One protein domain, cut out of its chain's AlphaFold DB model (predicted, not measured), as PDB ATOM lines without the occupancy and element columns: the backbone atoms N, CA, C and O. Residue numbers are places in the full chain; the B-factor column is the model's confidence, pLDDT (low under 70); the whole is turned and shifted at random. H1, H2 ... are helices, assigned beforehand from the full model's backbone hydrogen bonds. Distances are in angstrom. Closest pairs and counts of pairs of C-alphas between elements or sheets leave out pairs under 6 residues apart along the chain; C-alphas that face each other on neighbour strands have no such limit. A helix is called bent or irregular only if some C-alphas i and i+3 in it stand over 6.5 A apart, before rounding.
ATOM      1  N   ALA A  13      39.879 -40.007  41.469       53.53
ATOM      2  CA  ALA A  13      40.096 -38.761  40.735       53.53
ATOM      3  C   ALA A  13      38.818 -38.262  40.039       53.53
ATOM      4  O   ALA A  13      38.438 -37.110  40.211       53.53
ATOM      5  N   ALA A  14      38.078 -39.142  39.367       57.59
ATOM      6  CA  ALA A  14      36.851 -38.785  38.658       57.59
ATOM      7  C   ALA A  14      35.672 -38.458  39.601       57.59
ATOM      8  O   ALA A  14      34.781 -37.670  39.275       57.59
ATOM      9  N   ARG A  15      35.665 -39.017  40.822       58.47
ATOM     10  CA  ARG A  15      34.698 -38.638  41.874       58.47
ATOM     11  C   ARG A  15      34.985 -37.243  42.439       58.47
ATOM     12  O   ARG A  15      34.044 -36.498  42.713       58.47
ATOM     13  N   LEU A  16      36.262 -36.894  42.607       59.66
ATOM     14  CA  LEU A  16      36.701 -35.541  42.973       59.66
ATOM     15  C   LEU A  16      36.353 -34.534  41.875       59.66
ATOM     16  O   LEU A  16      35.812 -33.470  42.163       59.66
ATOM     17  N   GLU A  17      36.567 -34.917  40.621       66.44
ATOM     18  CA  GLU A  17      36.237 -34.124  39.443       66.44
ATOM     19  C   GLU A  17      34.738 -33.795  39.361       66.44
ATOM     20  O   GLU A  17      34.361 -32.645  39.138       66.44
ATOM     21  N   ARG A  18      33.865 -34.779  39.633       67.81
ATOM     22  CA  ARG A  18      32.406 -34.587  39.721       67.81
ATOM     23  C   ARG A  18      32.008 -33.591  40.814       67.81
ATOM     24  O   ARG A  18      31.258 -32.658  40.541       67.81
ATOM     25  N   ARG A  19      32.541 -33.741  42.031       63.19
ATOM     26  CA  ARG A  19      32.239 -32.820  43.145       63.19
ATOM     27  C   ARG A  19      32.721 -31.401  42.866       63.19
ATOM     28  O   ARG A  19      32.014 -30.438  43.150       63.19
ATOM     29  N   TRP A  20      33.909 -31.263  42.286       66.62
ATOM     30  CA  TRP A  20      34.434 -29.962  41.888       66.62
ATOM     31  C   TRP A  20      33.591 -29.330  40.770       66.62
ATOM     32  O   TRP A  20      33.262 -28.141  40.832       66.62
ATOM     33  N   ARG A  21      33.139 -30.134  39.795       69.94
ATOM     34  CA  ARG A  21      32.183 -29.692  38.775       69.94
ATOM     35  C   ARG A  21      30.908 -29.158  39.400       69.94
ATOM     36  O   ARG A  21      30.560 -28.018  39.105       69.94
ATOM     37  N   GLU A  22      30.258 -29.907  40.283       77.12
ATOM     38  CA  GLU A  22      29.036 -29.483  40.982       77.12
ATOM     39  C   GLU A  22      29.230 -28.169  41.757       77.12
ATOM     40  O   GLU A  22      28.408 -27.257  41.662       77.12
ATOM     41  N   GLN A  23      30.351 -28.015  42.464       71.44
ATOM     42  CA  GLN A  23      30.627 -26.800  43.236       71.44
ATOM     43  C   GLN A  23      30.819 -25.574  42.346       71.44
ATOM     44  O   GLN A  23      30.115 -24.577  42.501       71.44
ATOM     45  N   VAL A  24      31.716 -25.654  41.360       77.31
ATOM     46  CA  VAL A  24      31.972 -24.524  40.455       77.31
ATOM     47  C   VAL A  24      30.724 -24.233  39.599       77.31
ATOM     48  O   VAL A  24      30.548 -23.137  39.088       77.31
ATOM     49  N   THR A  25      29.837 -25.217  39.416       81.94
ATOM     50  CA  THR A  25      28.566 -25.049  38.694       81.94
ATOM     51  C   THR A  25      27.611 -24.200  39.471       81.94
ATOM     52  O   THR A  25      27.054 -23.243  38.947       81.94
ATOM     53  N   ARG A  26      27.441 -24.561  40.738       84.25
ATOM     54  CA  ARG A  26      26.560 -23.857  41.641       84.25
ATOM     55  C   ARG A  26      27.004 -22.406  41.802       84.25
ATOM     56  O   ARG A  26      26.152 -21.528  41.757       84.25
ATOM     57  N   ALA A  27      28.311 -22.166  41.928       84.25
ATOM     58  CA  ALA A  27      28.870 -20.816  41.964       84.25
ATOM     59  C   ALA A  27      28.566 -20.042  40.669       84.25
ATOM     60  O   ALA A  27      27.947 -18.986  40.722       84.25
ATOM     61  N   CYS A  28      28.882 -20.622  39.506       88.06
ATOM     62  CA  CYS A  28      28.631 -19.996  38.207       88.06
ATOM     63  C   CYS A  28      27.143 -19.672  37.974       88.06
ATOM     64  O   CYS A  28      26.813 -18.590  37.501       88.06
ATOM     65  N   LEU A  29      26.230 -20.571  38.355       90.31
ATOM     66  CA  LEU A  29      24.788 -20.329  38.251       90.31
ATOM     67  C   LEU A  29      24.308 -19.250  39.226       90.31
ATOM     68  O   LEU A  29      23.455 -18.441  38.861       90.31
ATOM     69  N   ALA A  30      24.846 -19.211  40.447       90.62
ATOM     70  CA  ALA A  30      24.533 -18.152  41.402       90.62
ATOM     71  C   ALA A  30      24.971 -16.780  40.863       90.62
ATOM     72  O   ALA A  30      24.178 -15.841  40.867       90.62
ATOM     73  N   GLU A  31      26.186 -16.686  40.324       91.94
ATOM     74  CA  GLU A  31      26.710 -15.473  39.689       91.94
ATOM     75  C   GLU A  31      25.894 -15.059  38.465       91.94
ATOM     76  O   GLU A  31      25.480 -13.904  38.351       91.94
ATOM     77  N   ALA A  32      25.567 -16.008  37.591       92.06
ATOM     78  CA  ALA A  32      24.733 -15.747  36.427       92.06
ATOM     79  C   ALA A  32      23.338 -15.242  36.813       92.06
ATOM     80  O   ALA A  32      22.816 -14.348  36.153       92.06
ATOM     81  N   ASN A  33      22.739 -15.768  37.885       92.75
ATOM     82  CA  ASN A  33      21.443 -15.303  38.376       92.75
ATOM     83  C   ASN A  33      21.506 -13.874  38.925       92.75
ATOM     84  O   ASN A  33      20.589 -13.096  38.669       92.75
ATOM     85  N   MET A  34      22.590 -13.502  39.614       94.31
ATOM     86  CA  MET A  34      22.797 -12.115  40.049       94.31
ATOM     87  C   MET A  34      22.846 -11.166  38.847       94.31
ATOM     88  O   MET A  34      22.160 -10.147  38.837       94.31
ATOM     89  N   VAL A  35      23.590 -11.534  37.801       93.94
ATOM     90  CA  VAL A  35      23.716 -10.726  36.578       93.94
ATOM     91  C   VAL A  35      22.400 -10.676  35.791       93.94
ATOM     92  O   VAL A  35      21.996  -9.609  35.331       93.94
ATOM     93  N   ARG A  36      21.674 -11.796  35.691       92.81
ATOM     94  CA  ARG A  36      20.332 -11.847  35.078       92.81
ATOM     95  C   ARG A  36      19.323 -10.969  35.813       92.81
ATOM     96  O   ARG A  36      18.482 -10.356  35.164       92.81
ATOM     97  N   GLY A  37      19.431 -10.859  37.140       92.94
ATOM     98  CA  GLY A  37      18.607  -9.962  37.957       92.94
ATOM     99  C   GLY A  37      18.742  -8.480  37.582       92.94
ATOM    100  O   GLY A  37      17.833  -7.702  37.852       92.94
ATOM    101  N   LEU A  38      19.826  -8.101  36.899       95.25
ATOM    102  CA  LEU A  38      20.044  -6.757  36.354       95.25
ATOM    103  C   LEU A  38      19.467  -6.576  34.935       95.25
ATOM    104  O   LEU A  38      19.724  -5.562  34.294       95.25
ATOM    105  N   GLY A  39      18.718  -7.557  34.414       92.88
ATOM    106  CA  GLY A  39      18.145  -7.528  33.063       92.88
ATOM    107  C   GLY A  39      19.127  -7.913  31.950       92.88
ATOM    108  O   GLY A  39      18.826  -7.739  30.770       92.88
ATOM    109  N   VAL A  40      20.301  -8.443  32.301       93.81
ATOM    110  CA  VAL A  40      21.344  -8.818  31.338       93.81
ATOM    111  C   VAL A  40      21.122 -10.245  30.833       93.81
ATOM    112  O   VAL A  40      20.890 -11.174  31.612       93.81
ATOM    113  N   LYS A  41      21.241 -10.449  29.516       90.25
ATOM    114  CA  LYS A  41      21.254 -11.791  28.917       90.25
ATOM    115  C   LYS A  41      22.589 -12.474  29.218       90.25
ATOM    116  O   LYS A  41      23.644 -11.933  28.905       90.25
ATOM    117  N   VAL A  42      22.536 -13.669  29.808       90.94
ATOM    118  CA  VAL A  42      23.731 -14.436  30.194       90.94
ATOM    119  C   VAL A  42      23.720 -15.804  29.526       90.94
ATOM    120  O   VAL A  42      22.826 -16.614  29.794       90.94
ATOM    121  N   THR A  43      24.761 -16.066  28.740       90.12
ATOM    122  CA  THR A  43      25.055 -17.362  28.123       90.12
ATOM    123  C   THR A  43      26.272 -17.971  28.810       90.12
ATOM    124  O   THR A  43      27.299 -17.312  28.946       90.12
ATOM    125  N   ILE A  44      26.150 -19.221  29.256       87.94
ATOM    126  CA  ILE A  44      27.232 -19.962  29.909       87.94
ATOM    127  C   ILE A  44      27.642 -21.094  28.975       87.94
ATOM    128  O   ILE A  44      26.809 -21.913  28.596       87.94
ATOM    129  N   VAL A  45      28.927 -21.156  28.654       85.81
ATOM    130  CA  VAL A  45      29.558 -22.273  27.948       85.81
ATOM    131  C   VAL A  45      30.658 -22.844  28.831       85.81
ATOM    132  O   VAL A  45      31.360 -22.108  29.524       85.81
ATOM    133  N   GLY A  46      30.780 -24.166  28.843       82.00
ATOM    134  CA  GLY A  46      31.758 -24.872  29.659       82.00
ATOM    135  C   GLY A  46      32.280 -26.122  28.954       82.00
ATOM    136  O   GLY A  46      31.644 -26.593  28.011       82.00
ATOM    137  N   PRO A  47      33.429 -26.654  29.401       81.25
ATOM    138  CA  PRO A  47      34.043 -27.838  28.814       81.25
ATOM    139  C   PRO A  47      33.152 -29.075  28.964       81.25
ATOM    140  O   PRO A  47      32.612 -29.347  30.044       81.25
ATOM    141  N   GLY A  48      33.031 -29.831  27.873       79.00
ATOM    142  CA  GLY A  48      32.347 -31.123  27.840       79.00
ATOM    143  C   GLY A  48      33.228 -32.261  28.365       79.00
ATOM    144  O   GLY A  48      34.365 -32.046  28.771       79.00
ATOM    145  N   ALA A  49      32.721 -33.498  28.347       79.31
ATOM    146  CA  ALA A  49      33.474 -34.670  28.823       79.31
ATOM    147  C   ALA A  49      34.825 -34.849  28.101       79.31
ATOM    148  O   ALA A  49      35.830 -35.134  28.741       79.31
ATOM    149  N   GLU A  50      34.853 -34.599  26.790       80.19
ATOM    150  CA  GLU A  50      36.065 -34.666  25.967       80.19
ATOM    151  C   GLU A  50      37.129 -33.640  26.391       80.19
ATOM    152  O   GLU A  50      38.306 -33.972  26.524       80.19
ATOM    153  N   ASP A  51      36.722 -32.399  26.663       83.06
ATOM    154  CA  ASP A  51      37.641 -31.359  27.132       83.06
ATOM    155  C   ASP A  51      38.228 -31.703  28.498       83.06
ATOM    156  O   ASP A  51      39.388 -31.425  28.781       83.06
ATOM    157  N   LEU A  52      37.422 -32.321  29.355       81.56
ATOM    158  CA  LEU A  52      37.823 -32.704  30.700       81.56
ATOM    159  C   LEU A  52      38.852 -33.836  30.688       81.56
ATOM    160  O   LEU A  52      39.809 -33.802  31.460       81.56
ATOM    161  N   GLU A  53      38.705 -34.789  29.771       83.06
ATOM    162  CA  GLU A  53      39.706 -35.829  29.534       83.06
ATOM    163  C   GLU A  53      41.024 -35.240  29.003       83.06
ATOM    164  O   GLU A  53      42.103 -35.602  29.488       83.06
ATOM    165  N   ALA A  54      40.948 -34.284  28.068       85.19
ATOM    166  CA  ALA A  54      42.121 -33.585  27.542       85.19
ATOM    167  C   ALA A  54      42.849 -32.776  28.634       85.19
ATOM    168  O   ALA A  54      44.076 -32.838  28.744       85.19
ATOM    169  N   ILE A  55      42.094 -32.066  29.478       84.25
ATOM    170  CA  ILE A  55      42.608 -31.293  30.619       84.25
ATOM    171  C   ILE A  55      43.263 -32.216  31.656       84.25
ATOM    172  O   ILE A  55      44.342 -31.917  32.170       84.25
ATOM    173  N   GLY A  56      42.640 -33.360  31.937       80.00
ATOM    174  CA  GLY A  56      43.117 -34.324  32.920       80.00
ATOM    175  C   GLY A  56      43.039 -33.822  34.368       80.00
ATOM    176  O   GLY A  56      42.488 -32.769  34.681       80.00
ATOM    177  N   ALA A  57      43.594 -34.608  35.294       75.00
ATOM    178  CA  ALA A  57      43.494 -34.322  36.729       75.00
ATOM    179  C   ALA A  57      44.358 -33.131  37.191       75.00
ATOM    180  O   ALA A  57      44.036 -32.492  38.192       75.00
ATOM    181  N   ASN A  58      45.457 -32.838  36.484       76.81
ATOM    182  CA  ASN A  58      46.326 -31.701  36.775       76.81
ATOM    183  C   ASN A  58      46.089 -30.578  35.759       76.81
ATOM    184  O   ASN A  58      46.697 -30.556  34.694       76.81
ATOM    185  N   LEU A  59      45.263 -29.605  36.143       71.88
ATOM    186  CA  LEU A  59      44.962 -28.407  35.348       71.88
ATOM    187  C   LEU A  59      46.209 -27.592  34.959       71.88
ATOM    188  O   LEU A  59      46.176 -26.854  33.978       71.88
ATOM    189  N   MET A  60      47.296 -27.708  35.728       78.44
ATOM    190  CA  MET A  60      48.541 -26.967  35.511       78.44
ATOM    191  C   MET A  60      49.593 -27.780  34.742       78.44
ATOM    192  O   MET A  60      50.740 -27.346  34.631       78.44
ATOM    193  N   ASP A  61      49.233 -28.954  34.216       85.00
ATOM    194  CA  ASP A  61      50.125 -29.778  33.404       85.00
ATOM    195  C   ASP A  61      50.375 -29.129  32.035       85.00
ATOM    196  O   ASP A  61      49.585 -29.234  31.096       85.00
ATOM    197  N   ALA A  62      51.519 -28.454  31.914       88.81
ATOM    198  CA  ALA A  62      51.904 -27.766  30.690       88.81
ATOM    199  C   ALA A  62      52.092 -28.718  29.495       88.81
ATOM    200  O   ALA A  62      51.947 -28.273  28.355       88.81
ATOM    201  N   SER A  63      52.369 -30.008  29.730       90.56
ATOM    202  CA  SER A  63      52.562 -30.986  28.650       90.56
ATOM    203  C   SER A  63      51.277 -31.242  27.854       90.56
ATOM    204  O   SER A  63      51.333 -31.528  26.660       90.56
ATOM    205  N   ARG A  64      50.110 -31.042  28.482       87.88
ATOM    206  CA  ARG A  64      48.783 -31.232  27.875       87.88
ATOM    207  C   ARG A  64      48.252 -29.995  27.165       87.88
ATOM    208  O   ARG A  64      47.224 -30.061  26.502       87.88
ATOM    209  N   ARG A  65      48.942 -28.854  27.266       91.50
ATOM    210  CA  ARG A  65      48.440 -27.561  26.777       91.50
ATOM    211  C   ARG A  65      48.070 -27.580  25.294       91.50
ATOM    212  O   ARG A  65      47.052 -27.004  24.926       91.50
ATOM    213  N   ALA A  66      48.876 -28.239  24.461       93.31
ATOM    214  CA  ALA A  66      48.596 -28.368  23.031       93.31
ATOM    215  C   ALA A  66      47.326 -29.198  22.772       93.31
ATOM    216  O   ALA A  66      46.461 -28.767  22.017       93.31
ATOM    217  N   GLN A  67      47.179 -30.330  23.466       92.00
ATOM    218  CA  GLN A  67      46.011 -31.207  23.364       92.00
ATOM    219  C   GLN A  67      44.726 -30.513  23.846       92.00
ATOM    220  O   GLN A  67      43.690 -30.602  23.195       92.00
ATOM    221  N   VAL A  68      44.797 -29.783  24.964       91.06
ATOM    222  CA  VAL A  68      43.671 -28.996  25.496       91.06
ATOM    223  C   VAL A  68      43.269 -27.882  24.532       91.06
ATOM    224  O   VAL A  68      42.084 -27.622  24.347       91.06
ATOM    225  N   LEU A  69      44.242 -27.213  23.905       93.19
ATOM    226  CA  LEU A  69      43.950 -26.183  22.910       93.19
ATOM    227  C   LEU A  69      43.256 -26.786  21.684       93.19
ATOM    228  O   LEU A  69      42.247 -26.250  21.233       93.19
ATOM    229  N   GLU A  70      43.763 -27.908  21.174       93.88
ATOM    230  CA  GLU A  70      43.169 -28.614  20.038       93.88
ATOM    231  C   GLU A  70      41.730 -29.060  20.330       93.88
ATOM    232  O   GLU A  70      40.835 -28.829  19.510       93.88
ATOM    233  N   SER A  71      41.477 -29.643  21.510       92.38
ATOM    234  CA  SER A  71      40.118 -30.019  21.912       92.38
ATOM    235  C   SER A  71      39.227 -28.781  22.001       92.38
ATOM    236  O   SER A  71      38.185 -28.738  21.346       92.38
ATOM    237  N   SER A  72      39.684 -27.734  22.696       89.88
ATOM    238  CA  SER A  72      38.938 -26.493  22.908       89.88
ATOM    239  C   SER A  72      38.552 -25.811  21.597       89.88
ATOM    240  O   SER A  72      37.405 -25.391  21.456       89.88
ATOM    241  N   MET A  73      39.445 -25.749  20.601       93.62
ATOM    242  CA  MET A  73      39.131 -25.139  19.301       93.62
ATOM    243  C   MET A  73      37.907 -25.786  18.638       93.62
ATOM    244  O   MET A  73      37.075 -25.094  18.044       93.62
ATOM    245  N   ARG A  74      37.759 -27.106  18.777       92.00
ATOM    246  CA  ARG A  74      36.625 -27.859  18.235       92.00
ATOM    247  C   ARG A  74      35.394 -27.764  19.133       92.00
ATOM    248  O   ARG A  74      34.316 -27.403  18.662       92.00
ATOM    249  N   THR A  75      35.538 -28.076  20.413       89.75
ATOM    250  CA  THR A  75      34.414 -28.202  21.353       89.75
ATOM    251  C   THR A  75      33.807 -26.853  21.712       89.75
ATOM    252  O   THR A  75      32.585 -26.733  21.764       89.75
ATOM    253  N   SER A  76      34.627 -25.809  21.864       88.94
ATOM    254  CA  SER A  76      34.148 -24.463  22.195       88.94
ATOM    255  C   SER A  76      33.343 -23.878  21.038       88.94
ATOM    256  O   SER A  76      32.287 -23.294  21.261       88.94
ATOM    257  N   THR A  77      33.783 -24.096  19.794       90.81
ATOM    258  CA  THR A  77      33.025 -23.693  18.600       90.81
ATOM    259  C   THR A  77      31.656 -24.376  18.556       90.81
ATOM    260  O   THR A  77      30.643 -23.716  18.316       90.81
ATOM    261  N   SER A  78      31.607 -25.684  18.816       89.44
ATOM    262  CA  SER A  78      30.349 -26.438  18.869       89.44
ATOM    263  C   SER A  78      29.430 -25.947  19.988       89.44
ATOM    264  O   SER A  78      28.254 -25.699  19.732       89.44
ATOM    265  N   ALA A  79      29.968 -25.721  21.189       88.44
ATOM    266  CA  ALA A  79      29.208 -25.230  22.335       88.44
ATOM    267  C   ALA A  79      28.598 -23.843  22.076       88.44
ATOM    268  O   ALA A  79      27.443 -23.595  22.417       88.44
ATOM    269  N   TRP A  80      29.339 -22.945  21.420       89.88
ATOM    270  CA  TRP A  80      28.819 -21.631  21.035       89.88
ATOM    271  C   TRP A  80      27.712 -21.714  19.986       89.88
ATOM    272  O   TRP A  80      26.722 -20.992  20.095       89.88
ATOM    273  N   ARG A  81      27.849 -22.596  18.992       89.94
ATOM    274  CA  ARG A  81      26.798 -22.817  17.988       89.94
ATOM    275  C   ARG A  81      25.527 -23.367  18.623       89.94
ATOM    276  O   ARG A  81      24.447 -22.868  18.335       89.94
ATOM    277  N   GLU A  82      25.652 -24.352  19.505       86.81
ATOM    278  CA  GLU A  82      24.516 -24.918  20.235       86.81
ATOM    279  C   GLU A  82      23.826 -23.859  21.106       86.81
ATOM    280  O   GLU A  82      22.604 -23.721  21.066       86.81
ATOM    281  N   ALA A  83      24.603 -23.046  21.827       86.88
ATOM    282  CA  ALA A  83      24.064 -21.959  22.636       86.88
ATOM    283  C   ALA A  83      23.339 -20.893  21.796       86.88
ATOM    284  O   ALA A  83      22.306 -20.383  22.229       86.88
ATOM    285  N   ALA A  84      23.852 -20.565  20.605       87.06
ATOM    286  CA  ALA A  84      23.194 -19.642  19.681       87.06
ATOM    287  C   ALA A  84      21.847 -20.197  19.194       87.06
ATOM    288  O   ALA A  84      20.840 -19.502  19.278       87.06
ATOM    289  N   LEU A  85      21.803 -21.471  18.789       85.25
ATOM    290  CA  LEU A  85      20.566 -22.135  18.359       85.25
ATOM    291  C   LEU A  85      19.506 -22.160  19.469       85.25
ATOM    292  O   LEU A  85      18.336 -21.882  19.220       85.25
ATOM    293  N   LEU A  86      19.908 -22.452  20.709       81.62
ATOM    294  CA  LEU A  86      19.006 -22.429  21.864       81.62
ATOM    295  C   LEU A  86      18.494 -21.019  22.183       81.62
ATOM    296  O   LEU A  86      17.367 -20.876  22.649       81.62
ATOM    297  N   ALA A  87      19.308 -19.987  21.946       79.88
ATOM    298  CA  ALA A  87      18.909 -18.597  22.140       79.88
ATOM    299  C   ALA A  87      17.955 -18.088  21.047       79.88
ATOM    300  O   ALA A  87      17.178 -17.179  21.317       79.88
ATOM    301  N   GLU A  88      18.016 -18.646  19.835       79.31
ATOM    302  CA  GLU A  88      17.090 -18.340  18.734       79.31
ATOM    303  C   GLU A  88      15.749 -19.081  18.858       79.31
ATOM    304  O   GLU A  88      14.739 -18.622  18.328       79.31
ATOM    305  N   ALA A  89      15.727 -20.224  19.551       70.81
ATOM    306  CA  ALA A  89      14.540 -21.065  19.718       70.81
ATOM    307  C   ALA A  89      13.602 -20.645  20.873       70.81
ATOM    308  O   ALA A  89      12.541 -21.256  21.027       70.81
ATOM    309  N   GLY A  90      13.986 -19.663  21.696       54.88
ATOM    310  CA  GLY A  90      13.224 -19.170  22.854       54.88
ATOM    311  C   GLY A  90      12.856 -17.699  22.741       54.88
ATOM    312  O   GLY A  90      11.802 -17.334  23.306       54.88
TER     313      GLY A  90
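AT A GLANCE: This is residues 13 to 90 of the 90 residues of a protein of freshwater metagenome (UniProt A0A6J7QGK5). Two long helices, H1 and H3, lie along opposite sides of a loose, elongated shape, and the chain folds back between them as a long stretch without a named element, residues 37 to 48. That stretch passes through the middle and leads into the short helix H2, which packs on the first half of H3 as a helical hairpin, while H1 has no helix touching it. The printed part has 78 residues with three named helices, in the order H1, H2, H3, and no named strand; the class is all helix. The whole is loose, with a radius of gyration of the C-alphas of 14.7 A, and spans 42 by 25 by 18 A.

HOW THE PARTS SIT: H1, residues 13 to 36, is apart from H2, residues 49 to 55, and also apart from H3, residues 62 to 88. Residues 18 to 24 of H1 stand free, and so do residues 34 to 39, of which 34 to 36 belong to H1. H2 and H3 touch, with the C-alphas of Ala 54 and Val 68 the closest at 5.3 A. They form a helical hairpin and run opposite ways at a shallow tilt of 31 degrees. H3 touches H2 with residues 64 to 75 alone. H3 has a kink of 40 degrees near residue 70. It is irregular: C-alphas 63 and 66 are 7.4 A apart, against about 5 A in a regular helix. In H1 and H2 every O i to N i+4 pair is within hydrogen-bond range; in H3 it is 19 of 23.

IN THESE COORDINATES: H1 begins at C-alpha 13, at (40.096, -38.761, 40.735), and ends at C-alpha 36, at (20.332, -11.847, 35.078), 33.9 A from first to last C-alpha. H2 runs from Ala 49 to Ile 55, 9.9 A from first to last C-alpha. H3, the longest helix by residues with 27, runs 38.0 A from Ala 62 to Glu 88, where C-alpha 88 is at (17.090, -18.340, 18.734).

THE WHOLE: The two C-alphas farthest apart are those of Gly 39 and Ser 63, at 41.9 A. The printed part has no cut, and it ends at residue 90, the chain's last residue. The link from H1 to H2 is long, with 12 residues, and the link from H2 to H3 is short, with 6. The mean pLDDT of the printed part is 83.4; residues 13 to 21 and residue 90 of this model are under 70.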